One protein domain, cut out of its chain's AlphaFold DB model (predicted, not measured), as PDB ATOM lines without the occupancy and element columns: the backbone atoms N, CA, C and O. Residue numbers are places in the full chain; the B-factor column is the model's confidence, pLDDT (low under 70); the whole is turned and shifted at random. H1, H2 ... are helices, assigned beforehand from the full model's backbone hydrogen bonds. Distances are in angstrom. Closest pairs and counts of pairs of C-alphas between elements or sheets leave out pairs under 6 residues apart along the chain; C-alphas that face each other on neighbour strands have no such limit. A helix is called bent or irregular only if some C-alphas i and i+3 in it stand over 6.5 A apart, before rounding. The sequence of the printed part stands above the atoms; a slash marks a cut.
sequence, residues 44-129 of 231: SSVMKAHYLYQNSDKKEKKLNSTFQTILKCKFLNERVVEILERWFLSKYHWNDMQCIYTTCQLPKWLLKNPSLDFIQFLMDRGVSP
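Overview. This is residues 44 to 129 of the 231 residues of the protein "Ankyrin_rpt-contain_dom domain-containing protein" of Neocallimastix californiae (UniProt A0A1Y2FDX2). Four short helices, H1, H3, H4 and H2, stand in a loose ring, and H5 sits at one side, by the first residue of H3. The 86 printed residues hold five named helices, H1 to H5 in order, and no named strand: all helix. The whole is compact, radius of gyration of the C-alphas 12.0 A, spanning 32 by 27 by 17 A.

Along the chain. H1, residues 45 to 54, 14.4 A, begins at C-alpha 45 (38.936, 53.306, 126.114). H2, residues 60 to 71, 17.5 A, is irregular: C-alphas 61 and 64 are 7.5 A apart. H3 is residues 78 to 89, 16.1 A; H4 94 to 103, 14.5 A; H5 116 to 124, 12.2 A, ending at C-alpha 124 (22.046, 51.070, 115.213).

Arrangement. H1 touches H3, closest C-alphas Ser 45 and Val 80, 5.0 A, at a steep tilt of 41 degrees, the same way. H2 touches H4 with residues 63 to 67 alone, closest C-alphas Asn 64 and Ile 100, 5.4 A. H3 and H5 are close but not clearly touching, closest C-alphas Glu 78 and Phe 118, 6.3 A. Every O i to N i+4 pair is within hydrogen-bond range in H1, H3, H4 and H5; in H2, 6 of 8.

Size, cuts and confidence. The farthest C-alphas, Lys 91 and Lys 112, are 33.5 A apart. The printed part has no cut. The link from H4 to H5, residues 104 to 115, is long. pLDDT is under 70 at residues 55, 57, 60 and 61.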
ATOM      1  N   SER A  44      43.440  52.471 127.954       74.50
ATOM      2  CA  SER A  44      42.004  52.374 128.243       74.50
ATOM      3  C   SER A  44      41.145  53.100 127.199       74.50
ATOM      4  O   SER A  44      41.581  54.062 126.559       74.50
ATOM      5  N   SER A  45      39.893  52.655 127.027       78.31
ATOM      6  CA  SER A  45      38.936  53.306 126.114       78.31
ATOM      7  C   SER A  45      38.746  54.796 126.425       78.31
ATOM      8  O   SER A  45      38.584  55.593 125.507       78.31
ATOM      9  N   VAL A  46      38.847  55.184 127.700       76.25
ATOM     10  CA  VAL A  46      38.722  56.577 128.155       76.25
ATOM     11  C   VAL A  46      39.826  57.459 127.578       76.25
ATOM     12  O   VAL A  46      39.538  58.527 127.048       76.25
ATOM     13  N   MET A  47      41.078  56.998 127.601       70.06
ATOM     14  CA  MET A  47      42.210  57.780 127.086       70.06
ATOM     15  C   MET A  47      42.134  57.964 125.568       70.06
ATOM     16  O   MET A  47      42.414  59.043 125.045       70.06
ATOM     17  N   LYS A  48      41.685  56.923 124.857       74.00
ATOM     18  CA  LYS A  48      41.437  56.971 123.408       74.00
ATOM     19  C   LYS A  48      40.326  57.963 123.061       74.00
ATOM     20  O   LYS A  48      40.480  58.732 122.116       74.00
ATOM     21  N   ALA A  49      39.237  57.970 123.828       78.31
ATOM     22  CA  ALA A  49      38.177  58.956 123.664       78.31
ATOM     23  C   ALA A  49      38.695  60.369 123.965       78.31
ATOM     24  O   ALA A  49      38.471  61.277 123.168       78.31
ATOM     25  N   HIS A  50      39.435  60.560 125.068       73.69
ATOM     26  CA  HIS A  50      39.946  61.869 125.506       73.69
ATOM     27  C   HIS A  50      40.760  62.546 124.415       73.69
ATOM     28  O   HIS A  50      40.522  63.705 124.081       73.69
ATOM     29  N   TYR A  51      41.645  61.781 123.785       72.31
ATOM     30  CA  TYR A  51      42.412  62.243 122.643       72.31
ATOM     31  C   TYR A  51      41.554  62.766 121.498       72.31
ATOM     32  O   TYR A  51      41.765  63.876 121.004       72.31
ATOM     33  N   LEU A  52      40.603  61.935 121.065       74.44
ATOM     34  CA  LEU A  52      39.732  62.237 119.942       74.44
ATOM     35  C   LEU A  52      38.897  63.478 120.251       74.44
ATOM     36  O   LEU A  52      38.765  64.339 119.393       74.44
ATOM     37  N   TYR A  53      38.421  63.616 121.488       76.69
ATOM     38  CA  TYR A  53      37.678  64.786 121.940       76.69
ATOM     39  C   TYR A  53      38.542  66.053 122.037       76.69
ATOM     40  O   TYR A  53      38.097  67.133 121.648       76.69
ATOM     41  N   GLN A  54      39.782  65.969 122.520       70.44
ATOM     42  CA  GLN A  54      40.678  67.128 122.587       70.44
ATOM     43  C   GLN A  54      41.072  67.645 121.199       70.44
ATOM     44  O   GLN A  54      41.130  68.855 121.004       70.44
ATOM     45  N   ASN A  55      41.269  66.742 120.237       68.00
ATOM     46  CA  ASN A  55      41.662  67.072 118.861       68.00
ATOM     47  C   ASN A  55      40.466  67.193 117.903       68.00
ATOM     48  O   ASN A  55      40.644  67.307 116.690       68.00
ATOM     49  N   SER A  56      39.247  67.158 118.442       70.75
ATOM     50  CA  SER A  56      38.013  67.375 117.693       70.75
ATOM     51  C   SER A  56      37.793  68.874 117.462       70.75
ATOM     52  O   SER A  56      37.931  69.675 118.390       70.75
ATOM     53  N   ASP A  57      37.427  69.273 116.238       68.81
ATOM     54  CA  ASP A  57      36.911  70.626 116.009       68.81
ATOM     55  C   ASP A  57      35.473  70.656 116.541       68.81
ATOM     56  O   ASP A  57      34.574  70.014 115.988       68.81
ATOM     57  N   LYS A  58      35.298  71.340 117.675       70.62
ATOM     58  CA  LYS A  58      34.047  71.398 118.447       70.62
ATOM     59  C   LYS A  58      33.073  72.440 117.906       70.62
ATOM     60  O   LYS A  58      32.044  72.656 118.531       70.62
ATOM     61  N   LYS A  59      33.395  73.116 116.800       70.31
ATOM     62  CA  LYS A  59      32.479  74.051 116.144       70.31
ATOM     63  C   LYS A  59      31.365  73.269 115.450       70.31
ATOM     64  O   LYS A  59      31.648  72.399 114.629       70.31
ATOM     65  N   GLU A  60      30.117  73.638 115.718       63.19
ATOM     66  CA  GLU A  60      28.899  72.989 115.207       63.19
ATOM     67  C   GLU A  60      28.939  72.746 113.686       63.19
ATOM     68  O   GLU A  60      28.762  71.623 113.220       63.19
ATOM     69  N   LYS A  61      29.355  73.757 112.906       67.50
ATOM     70  CA  LYS A  61      29.490  73.671 111.435       67.50
ATOM     71  C   LYS A  61      30.453  72.583 110.942       67.50
ATOM     72  O   LYS A  61      30.369  72.171 109.788       67.50
ATOM     73  N   LYS A  62      31.400  72.142 111.771       74.50
ATOM     74  CA  LYS A  62      32.417  71.142 111.411       74.50
ATOM     75  C   LYS A  62      32.229  69.807 112.120       74.50
ATOM     76  O   LYS A  62      32.981  68.878 111.828       74.50
ATOM     77  N   LEU A  63      31.222  69.668 112.976       74.94
ATOM     78  CA  LEU A  63      31.010  68.473 113.787       74.94
ATOM     79  C   LEU A  63      30.866  67.202 112.926       74.94
ATOM     80  O   LEU A  63      31.521  66.199 113.207       74.94
ATOM     81  N   ASN A  64      30.152  67.288 111.797       76.62
ATOM     82  CA  ASN A  64      30.079  66.218 110.789       76.62
ATOM     83  C   ASN A  64      31.467  65.778 110.294       76.62
ATOM     84  O   ASN A  64      31.792  64.591 110.271       76.62
ATOM     85  N   SER A  65      32.316  66.740 109.915       74.56
ATOM     86  CA  SER A  65      33.670  66.457 109.420       74.56
ATOM     87  C   SER A  65      34.541  65.810 110.497       74.56
ATOM     88  O   SER A  65      35.314  64.895 110.209       74.56
ATOM     89  N   THR A  66      34.347  66.228 111.745       78.38
ATOM     90  CA  THR A  66      35.059  65.723 112.911       78.38
ATOM     91  C   THR A  66      34.666  64.282 113.236       78.38
ATOM     92  O   THR A  66      35.530  63.436 113.446       78.38
ATOM     93  N   PHE A  67      33.382  63.931 113.198       78.75
ATOM     94  CA  PHE A  67      32.966  62.535 113.376       78.75
ATOM     95  C   PHE A  67      33.424  61.638 112.224       78.75
ATOM     96  O   PHE A  67      33.878  60.513 112.448       78.75
ATOM     97  N   GLN A  68      33.425  62.147 110.990       76.44
ATOM     98  CA  GLN A  68      33.979  61.414 109.851       76.44
ATOM     99  C   GLN A  68      35.491  61.170 109.973       76.44
ATOM    100  O   GLN A  68      35.983  60.154 109.471       76.44
ATOM    101  N   THR A  69      36.259  62.073 110.593       77.19
ATOM    102  CA  THR A  69      37.683  61.829 110.875       77.19
ATOM    103  C   THR A  69      37.862  60.854 112.030       77.19
ATOM    104  O   THR A  69      38.671  59.936 111.895       77.19
ATOM    105  N   ILE A  70      37.059  60.973 113.091       80.75
ATOM    106  CA  ILE A  70      37.049  60.037 114.221       80.75
ATOM    107  C   ILE A  70      36.804  58.605 113.730       80.75
ATOM    108  O   ILE A  70      37.612  57.724 114.011       80.75
ATOM    109  N   LEU A  71      35.771  58.366 112.912       81.00
ATOM    110  CA  LEU A  71      35.435  57.027 112.399       81.00
ATOM    111  C   LEU A  71      36.564  56.377 111.577       81.00
ATOM    112  O   LEU A  71      36.656  55.150 111.481       81.00
ATOM    113  N   LYS A  72      37.487  57.165 111.011       78.12
ATOM    114  CA  LYS A  72      38.654  56.636 110.282       78.12
ATOM    115  C   LYS A  72      39.714  56.030 111.212       78.12
ATOM    116  O   LYS A  72      40.582  55.301 110.720       78.12
ATOM    117  N   CYS A  73      39.659  56.277 112.521       79.31
ATOM    118  CA  CYS A  73      40.616  55.762 113.496       79.31
ATOM    119  C   CYS A  73      40.464  54.246 113.699       79.31
ATOM    120  O   CYS A  73      39.401  53.747 114.048       79.31
ATOM    121  N   LYS A  74      41.567  53.503 113.528       76.50
ATOM    122  CA  LYS A  74      41.597  52.025 113.595       76.50
ATOM    123  C   LYS A  74      41.392  51.434 114.993       76.50
ATOM    124  O   LYS A  74      41.239  50.227 115.113       76.50
ATOM    125  N   PHE A  75      41.485  52.254 116.037       76.38
ATOM    126  CA  PHE A  75      41.398  51.823 117.436       76.38
ATOM    127  C   PHE A  75      40.009  52.041 118.047       76.38
ATOM    128  O   PHE A  75      39.849  51.857 119.254       76.38
ATOM    129  N   LEU A  76      39.029  52.469 117.244       81.81
ATOM    130  CA  LEU A  76      37.661  52.618 117.713       81.81
ATOM    131  C   LEU A  76      37.066  51.263 118.088       81.81
ATOM    132  O   LEU A  76      37.231  50.270 117.380       81.81
ATOM    133  N   ASN A  77      36.355  51.267 119.205       84.44
ATOM    134  CA  ASN A  77      35.499  50.194 119.677       84.44
ATOM    135  C   ASN A  77      34.239  50.824 120.287       84.44
ATOM    136  O   ASN A  77      34.170  52.045 120.445       84.44
ATOM    137  N   GLU A  78      33.273  49.984 120.645       89.19
ATOM    138  CA  GLU A  78      31.979  50.383 121.221       89.19
ATOM    139  C   GLU A  78      32.172  51.353 122.393       89.19
ATOM    140  O   GLU A  78      31.691  52.482 122.358       89.19
ATOM    141  N   ARG A  79      33.029  50.985 123.355       86.50
ATOM    142  CA  ARG A  79      33.317  51.804 124.543       86.50
ATOM    143  C   ARG A  79      33.883  53.188 124.218       86.50
ATOM    144  O   ARG A  79      33.547  54.153 124.892       86.50
ATOM    145  N   VAL A  80      34.786  53.309 123.242       84.94
ATOM    146  CA  VAL A  80      35.348  54.619 122.857       84.94
ATOM    147  C   VAL A  80      34.257  55.503 122.265       84.94
ATOM    148  O   VAL A  80      34.200  56.685 122.596       84.94
ATOM    149  N   VAL A  81      33.392  54.938 121.417       87.62
ATOM    150  CA  VAL A  81      32.279  55.683 120.816       87.62
ATOM    151  C   VAL A  81      31.281  56.112 121.889       87.62
ATOM    152  O   VAL A  81      30.939  57.284 121.930       87.62
ATOM    153  N   GLU A  82      30.908  55.234 122.821       89.25
ATOM    154  CA  GLU A  82      30.005  55.579 123.932       89.25
ATOM    155  C   GLU A  82      30.546  56.716 124.808       89.25
ATOM    156  O   GLU A  82      29.806  57.617 125.202       89.25
ATOM    157  N   ILE A  83      31.843  56.694 125.131       86.19
ATOM    158  CA  ILE A  83      32.463  57.752 125.940       86.19
ATOM    159  C   ILE A  83      32.448  59.077 125.174       86.19
ATOM    160  O   ILE A  83      32.113  60.113 125.749       86.19
ATOM    161  N   LEU A  84      32.774  59.044 123.878       84.69
ATOM    162  CA  LEU A  84      32.695  60.227 123.025       84.69
ATOM    163  C   LEU A  84      31.269  60.763 122.963       84.69
ATOM    164  O   LEU A  84      31.076  61.957 123.161       84.69
ATOM    165  N   GLU A  85      30.280  59.898 122.757       85.88
ATOM    166  CA  GLU A  85      28.867  60.273 122.747       85.88
ATOM    167  C   GLU A  85      28.466  60.959 124.038       85.88
ATOM    168  O   GLU A  85      27.929  62.055 123.978       85.88
ATOM    169  N   ARG A  86      28.801  60.395 125.205       86.88
ATOM    170  CA  ARG A  86      28.505  61.035 126.498       86.88
ATOM    171  C   ARG A  86      29.097  62.439 126.592       86.88
ATOM    172  O   ARG A  86      28.437  63.361 127.061       86.88
ATOM    173  N   TRP A  87      30.331  62.629 126.136       86.06
ATOM    174  CA  TRP A  87      30.971  63.941 126.193       86.06
ATOM    175  C   TRP A  87      30.442  64.925 125.165       86.06
ATOM    176  O   TRP A  87      30.384  66.119 125.450       86.06
ATOM    177  N   PHE A  88      30.055  64.473 123.978       81.38
ATOM    178  CA  PHE A  88      29.411  65.356 123.019       81.38
ATOM    179  C   PHE A  88      27.954  65.654 123.403       81.38
ATOM    180  O   PHE A  88      27.527  66.787 123.221       81.38
ATOM    181  N   LEU A  89      27.232  64.715 124.018       79.75
ATOM    182  CA  LEU A  89      25.879  64.924 124.550       79.75
ATOM    183  C   LEU A  89      25.844  65.945 125.691       79.75
ATOM    184  O   LEU A  89      24.820  66.578 125.911       79.75
ATOM    185  N   SER A  90      26.973  66.185 126.371       82.81
ATOM    186  CA  SER A  90      27.088  67.320 127.301       82.81
ATOM    187  C   SER A  90      26.926  68.692 126.621       82.81
ATOM    188  O   SER A  90      26.747  69.694 127.307       82.81
ATOM    189  N   LYS A  91      27.016  68.750 125.283       77.94
ATOM    190  CA  LYS A  91      26.982  69.980 124.474       77.94
ATOM    191  C   LYS A  91      25.942  69.983 123.350       77.94
ATOM    192  O   LYS A  91      25.637  71.059 122.854       77.94
ATOM    193  N   TYR A  92      25.453  68.820 122.927       79.81
ATOM    194  CA  TYR A  92      24.603  68.638 121.745       79.81
ATOM    195  C   TYR A  92      23.439  67.697 122.048       79.81
ATOM    196  O   TYR A  92      23.568  66.807 122.890       79.81
ATOM    197  N   HIS A  93      22.321  67.839 121.335       81.81
ATOM    198  CA  HIS A  93      21.201  66.913 121.478       81.81
ATOM    199  C   HIS A  93      21.459  65.602 120.719       81.81
ATOM    200  O   HIS A  93      22.214  65.544 119.747       81.81
ATOM    201  N   TRP A  94      20.793  64.523 121.146       79.75
ATOM    202  CA  TRP A  94      20.893  63.224 120.469       79.75
ATOM    203  C   TRP A  94      20.451  63.291 119.002       79.75
ATOM    204  O   TRP A  94      21.060  62.647 118.154       79.75
ATOM    205  N   ASN A  95      19.453  64.116 118.678       81.75
ATOM    206  CA  ASN A  95      18.986  64.282 117.300       81.75
ATOM    207  C   ASN A  95      20.095  64.822 116.381       81.75
ATOM    208  O   ASN A  95      20.228  64.362 115.248       81.75
ATOM    209  N   ASP A  96      20.943  65.721 116.885       80.44
ATOM    210  CA  ASP A  96      22.087  66.252 116.135       80.44
ATOM    211  C   ASP A  96      23.136  65.156 115.906       80.44
ATOM    212  O   ASP A  96      23.655  64.999 114.799       80.44
ATOM    213  N   MET A  97      23.393  64.334 116.933       79.00
ATOM    214  CA  MET A  97      24.258  63.148 116.841       79.00
ATOM    215  C   MET A  97      23.748  62.137 115.824       79.00
ATOM    216  O   MET A  97      24.513  61.645 114.995       79.00
ATOM    217  N   GLN A  98      22.454  61.844 115.853       82.00
ATOM    218  CA  GLN A  98      21.837  60.912 114.924       82.00
ATOM    219  C   GLN A  98      21.955  61.426 113.484       82.00
ATOM    220  O   GLN A  98      22.378  60.680 112.600       82.00
ATOM    221  N   CYS A  99      21.708  62.719 113.254       81.50
ATOM    222  CA  CYS A  99      21.957  63.362 111.966       81.50
ATOM    223  C   CYS A  99      23.416  63.176 111.515       81.50
ATOM    224  O   CYS A  99      23.655  62.731 110.390       81.50
ATOM    225  N   ILE A 100      24.399  63.409 112.390       81.69
ATOM    226  CA  ILE A 100      25.822  63.188 112.080       81.69
ATOM    227  C   ILE A 100      26.076  61.740 111.639       81.69
ATOM    228  O   ILE A 100      26.710  61.516 110.602       81.69
ATOM    229  N   TYR A 101      25.565  60.753 112.376       83.62
ATOM    230  CA  TYR A 101      25.763  59.343 112.044       83.62
ATOM    231  C   TYR A 101      25.144  58.954 110.703       83.62
ATOM    232  O   TYR A 101      25.788  58.229 109.945       83.62
ATOM    233  N   THR A 102      23.975  59.496 110.349       82.56
ATOM    234  CA  THR A 102      23.363  59.232 109.032       82.56
ATOM    235  C   THR A 102      24.218  59.721 107.866       82.56
ATOM    236  O   THR A 102      24.241  59.095 106.806       82.56
ATOM    237  N   THR A 103      25.001  60.787 108.065       82.62
ATOM    238  CA  THR A 103      25.961  61.271 107.058       82.62
ATOM    239  C   THR A 103      27.262  60.464 107.018       82.62
ATOM    240  O   THR A 103      28.060  60.600 106.084       82.62
ATOM    241  N   CYS A 104      27.516  59.631 108.029       82.56
ATOM    242  CA  CYS A 104      28.734  58.847 108.138       82.56
ATOM    243  C   CYS A 104      28.679  57.554 107.311       82.56
ATOM    244  O   CYS A 104      27.630  56.971 107.030       82.56
ATOM    245  N   GLN A 105      29.870  57.090 106.933       83.94
ATOM    246  CA  GLN A 105      30.082  55.858 106.176       83.94
ATOM    247  C   GLN A 105      30.833  54.848 107.038       83.94
ATOM    248  O   GLN A 105      31.685  55.228 107.851       83.94
ATOM    249  N   LEU A 106      30.602  53.557 106.795       84.94
ATOM    250  CA  LEU A 106      31.378  52.512 107.455       84.94
ATOM    251  C   LEU A 106      32.873  52.641 107.109       84.94
ATOM    252  O   LEU A 106      33.253  52.702 105.929       84.94
ATOM    253  N   PRO A 107      33.767  52.650 108.114       82.62
ATOM    254  CA  PRO A 107      35.174  52.874 107.859       82.62
ATOM    255  C   PRO A 107      35.816  51.702 107.109       82.62
ATOM    256  O   PRO A 107      35.643  50.527 107.435       82.62
ATOM    257  N   LYS A 108      36.646  52.023 106.107       80.69
ATOM    258  CA  LYS A 108      37.294  51.027 105.229       80.69
ATOM    259  C   LYS A 108      38.095  49.968 105.993       80.69
ATOM    260  O   LYS A 108      38.214  48.841 105.520       80.69
ATOM    261  N   TRP A 109      38.708  50.340 107.119       82.88
ATOM    262  CA  TRP A 109      39.514  49.420 107.921       82.88
ATOM    263  C   TRP A 109      38.642  48.367 108.620       82.88
ATOM    264  O   TRP A 109      39.039  47.204 108.653       82.88
ATOM    265  N   LEU A 110      37.437  48.735 109.063       83.25
ATOM    266  CA  LEU A 110      36.484  47.825 109.699       83.25
ATOM    267  C   LEU A 110      35.994  46.767 108.707       83.25
ATOM    268  O   LEU A 110      35.930  45.590 109.024       83.25
ATOM    269  N   LEU A 111      35.790  47.144 107.444       79.56
ATOM    270  CA  LEU A 111      35.421  46.195 106.384       79.56
ATOM    271  C   LEU A 111      36.556  45.216 106.017       79.56
ATOM    272  O   LEU A 111      36.313  44.187 105.380       79.56
ATOM    273  N   LYS A 112      37.813  45.518 106.382       79.00
ATOM    274  CA  LYS A 112      38.926  44.572 106.208       79.00
ATOM    275  C   LYS A 112      38.867  43.470 107.262       79.00
ATOM    276  O   LYS A 112      38.947  42.309 106.877       79.00
ATOM    277  N   ASN A 113      38.676  43.815 108.529       79.56
ATOM    278  CA  ASN A 113      38.535  42.853 109.621       79.56
ATOM    279  C   ASN A 113      37.202  43.126 110.330       79.56
ATOM    280  O   ASN A 113      37.183  43.883 111.300       79.56
ATOM    281  N   PRO A 114      36.088  42.593 109.797       77.94
ATOM    282  CA  PRO A 114      34.760  42.948 110.275       77.94
ATOM    283  C   PRO A 114      34.507  42.349 111.655       77.94
ATOM    284  O   PRO A 114      34.353  41.137 111.785       77.94
ATOM    285  N   SER A 115      34.433  43.218 112.663       84.81
ATOM    286  CA  SER A 115      33.732  42.912 113.909       84.81
ATOM    287  C   SER A 115      32.242  43.097 113.646       84.81
ATOM    288  O   SER A 115      31.816  44.211 113.347       84.81
ATOM    289  N   LEU A 116      31.473  42.006 113.659       85.38
ATOM    290  CA  LEU A 116      30.034  42.062 113.385       85.38
ATOM    291  C   LEU A 116      29.327  42.929 114.430       85.38
ATOM    292  O   LEU A 116      28.564  43.805 114.043       85.38
ATOM    293  N   ASP A 117      29.692  42.764 115.700       89.00
ATOM    294  CA  ASP A 117      29.130  43.503 116.834       89.00
ATOM    295  C   ASP A 117      29.373  45.009 116.686       89.00
ATOM    296  O   ASP A 117      28.442  45.808 116.744       89.00
ATOM    297  N   PHE A 118      30.600  45.408 116.328       88.19
ATOM    298  CA  PHE A 118      30.907  46.828 116.155       88.19
ATOM    299  C   PHE A 118      30.252  47.435 114.906       88.19
ATOM    300  O   PHE A 118      29.890  48.610 114.900       88.19
ATOM    301  N   ILE A 119      30.093  46.659 113.827       87.62
ATOM    302  CA  ILE A 119      29.350  47.128 112.650       87.62
ATOM    303  C   ILE A 119      27.867  47.289 113.013       87.62
ATOM    304  O   ILE A 119      27.282  48.303 112.636       87.62
ATOM    305  N   GLN A 120      27.280  46.341 113.751       88.31
ATOM    306  CA  GLN A 120      25.901  46.430 114.232       88.31
ATOM    307  C   GLN A 120      25.709  47.680 115.094       88.31
ATOM    308  O   GLN A 120      24.868  48.516 114.787       88.31
ATOM    309  N   PHE A 121      26.596  47.886 116.065       90.06
ATOM    310  CA  PHE A 121      26.601  49.043 116.955       90.06
ATOM    311  C   PHE A 121      26.644  50.396 116.217       90.06
ATOM    312  O   PHE A 121      26.003  51.361 116.642       90.06
ATOM    313  N   LEU A 122      27.409  50.497 115.121       88.00
ATOM    314  CA  LEU A 122      27.447  51.701 114.281       88.00
ATOM    315  C   LEU A 122      26.176  51.851 113.433       88.00
ATOM    316  O   LEU A 122      25.703  52.969 113.234       88.00
ATOM    317  N   MET A 123      25.625  50.746 112.927       86.75
ATOM    318  CA  MET A 123      24.381  50.757 112.153       86.75
ATOM    319  C   MET A 123      23.175  51.154 113.007       86.75
ATOM    320  O   MET A 123      22.361  51.945 112.541       86.75
ATOM    321  N   ASP A 124      23.107  50.704 114.262       88.44
ATOM    322  CA  ASP A 124      22.046  51.070 115.213       88.44
ATOM    323  C   ASP A 124      22.000  52.588 115.475       88.44
ATOM    324  O   ASP A 124      20.956  53.147 115.800       88.44
ATOM    325  N   ARG A 125      23.126  53.285 115.269       86.94
ATOM    326  CA  ARG A 125      23.241  54.753 115.354       86.94
ATOM    327  C   ARG A 125      22.869  55.481 114.063       86.94
ATOM    328  O   ARG A 125      22.862  56.706 114.035       86.94
ATOM    329  N   GLY A 126      22.570  54.750 112.992       85.38
ATOM    330  CA  GLY A 126      22.180  55.297 111.694       85.38
ATOM    331  C   GLY A 126      23.309  55.387 110.667       85.38
ATOM    332  O   GLY A 126      23.085  55.943 109.593       85.38
ATOM    333  N   VAL A 127      24.506  54.844 110.935       86.81
ATOM    334  CA  VAL A 127      25.587  54.818 109.933       86.81
ATOM    335  C   VAL A 127      25.154  54.000 108.721       86.81
ATOM    336  O   VAL A 127      24.822  52.820 108.829       86.81
ATOM    337  N   SER A 128      25.217  54.621 107.544       83.62
ATOM    338  CA  SER A 128      24.745  54.012 106.302       83.62
ATOM    339  C   SER A 128      25.539  52.735 105.931       83.62
ATOM    340  O   SER A 128      26.756  52.787 105.710       83.62
ATOM    341  N   PRO A 129      24.878  51.565 105.803       81.00
ATOM    342  CA  PRO A 129      25.556  50.300 105.504       81.00
ATOM    343  C   PRO A 129      25.796  50.058 104.011       81.00
ATOM    344  O   PRO A 129      26.515  49.130 103.634       81.00
TER     345      PRO A 129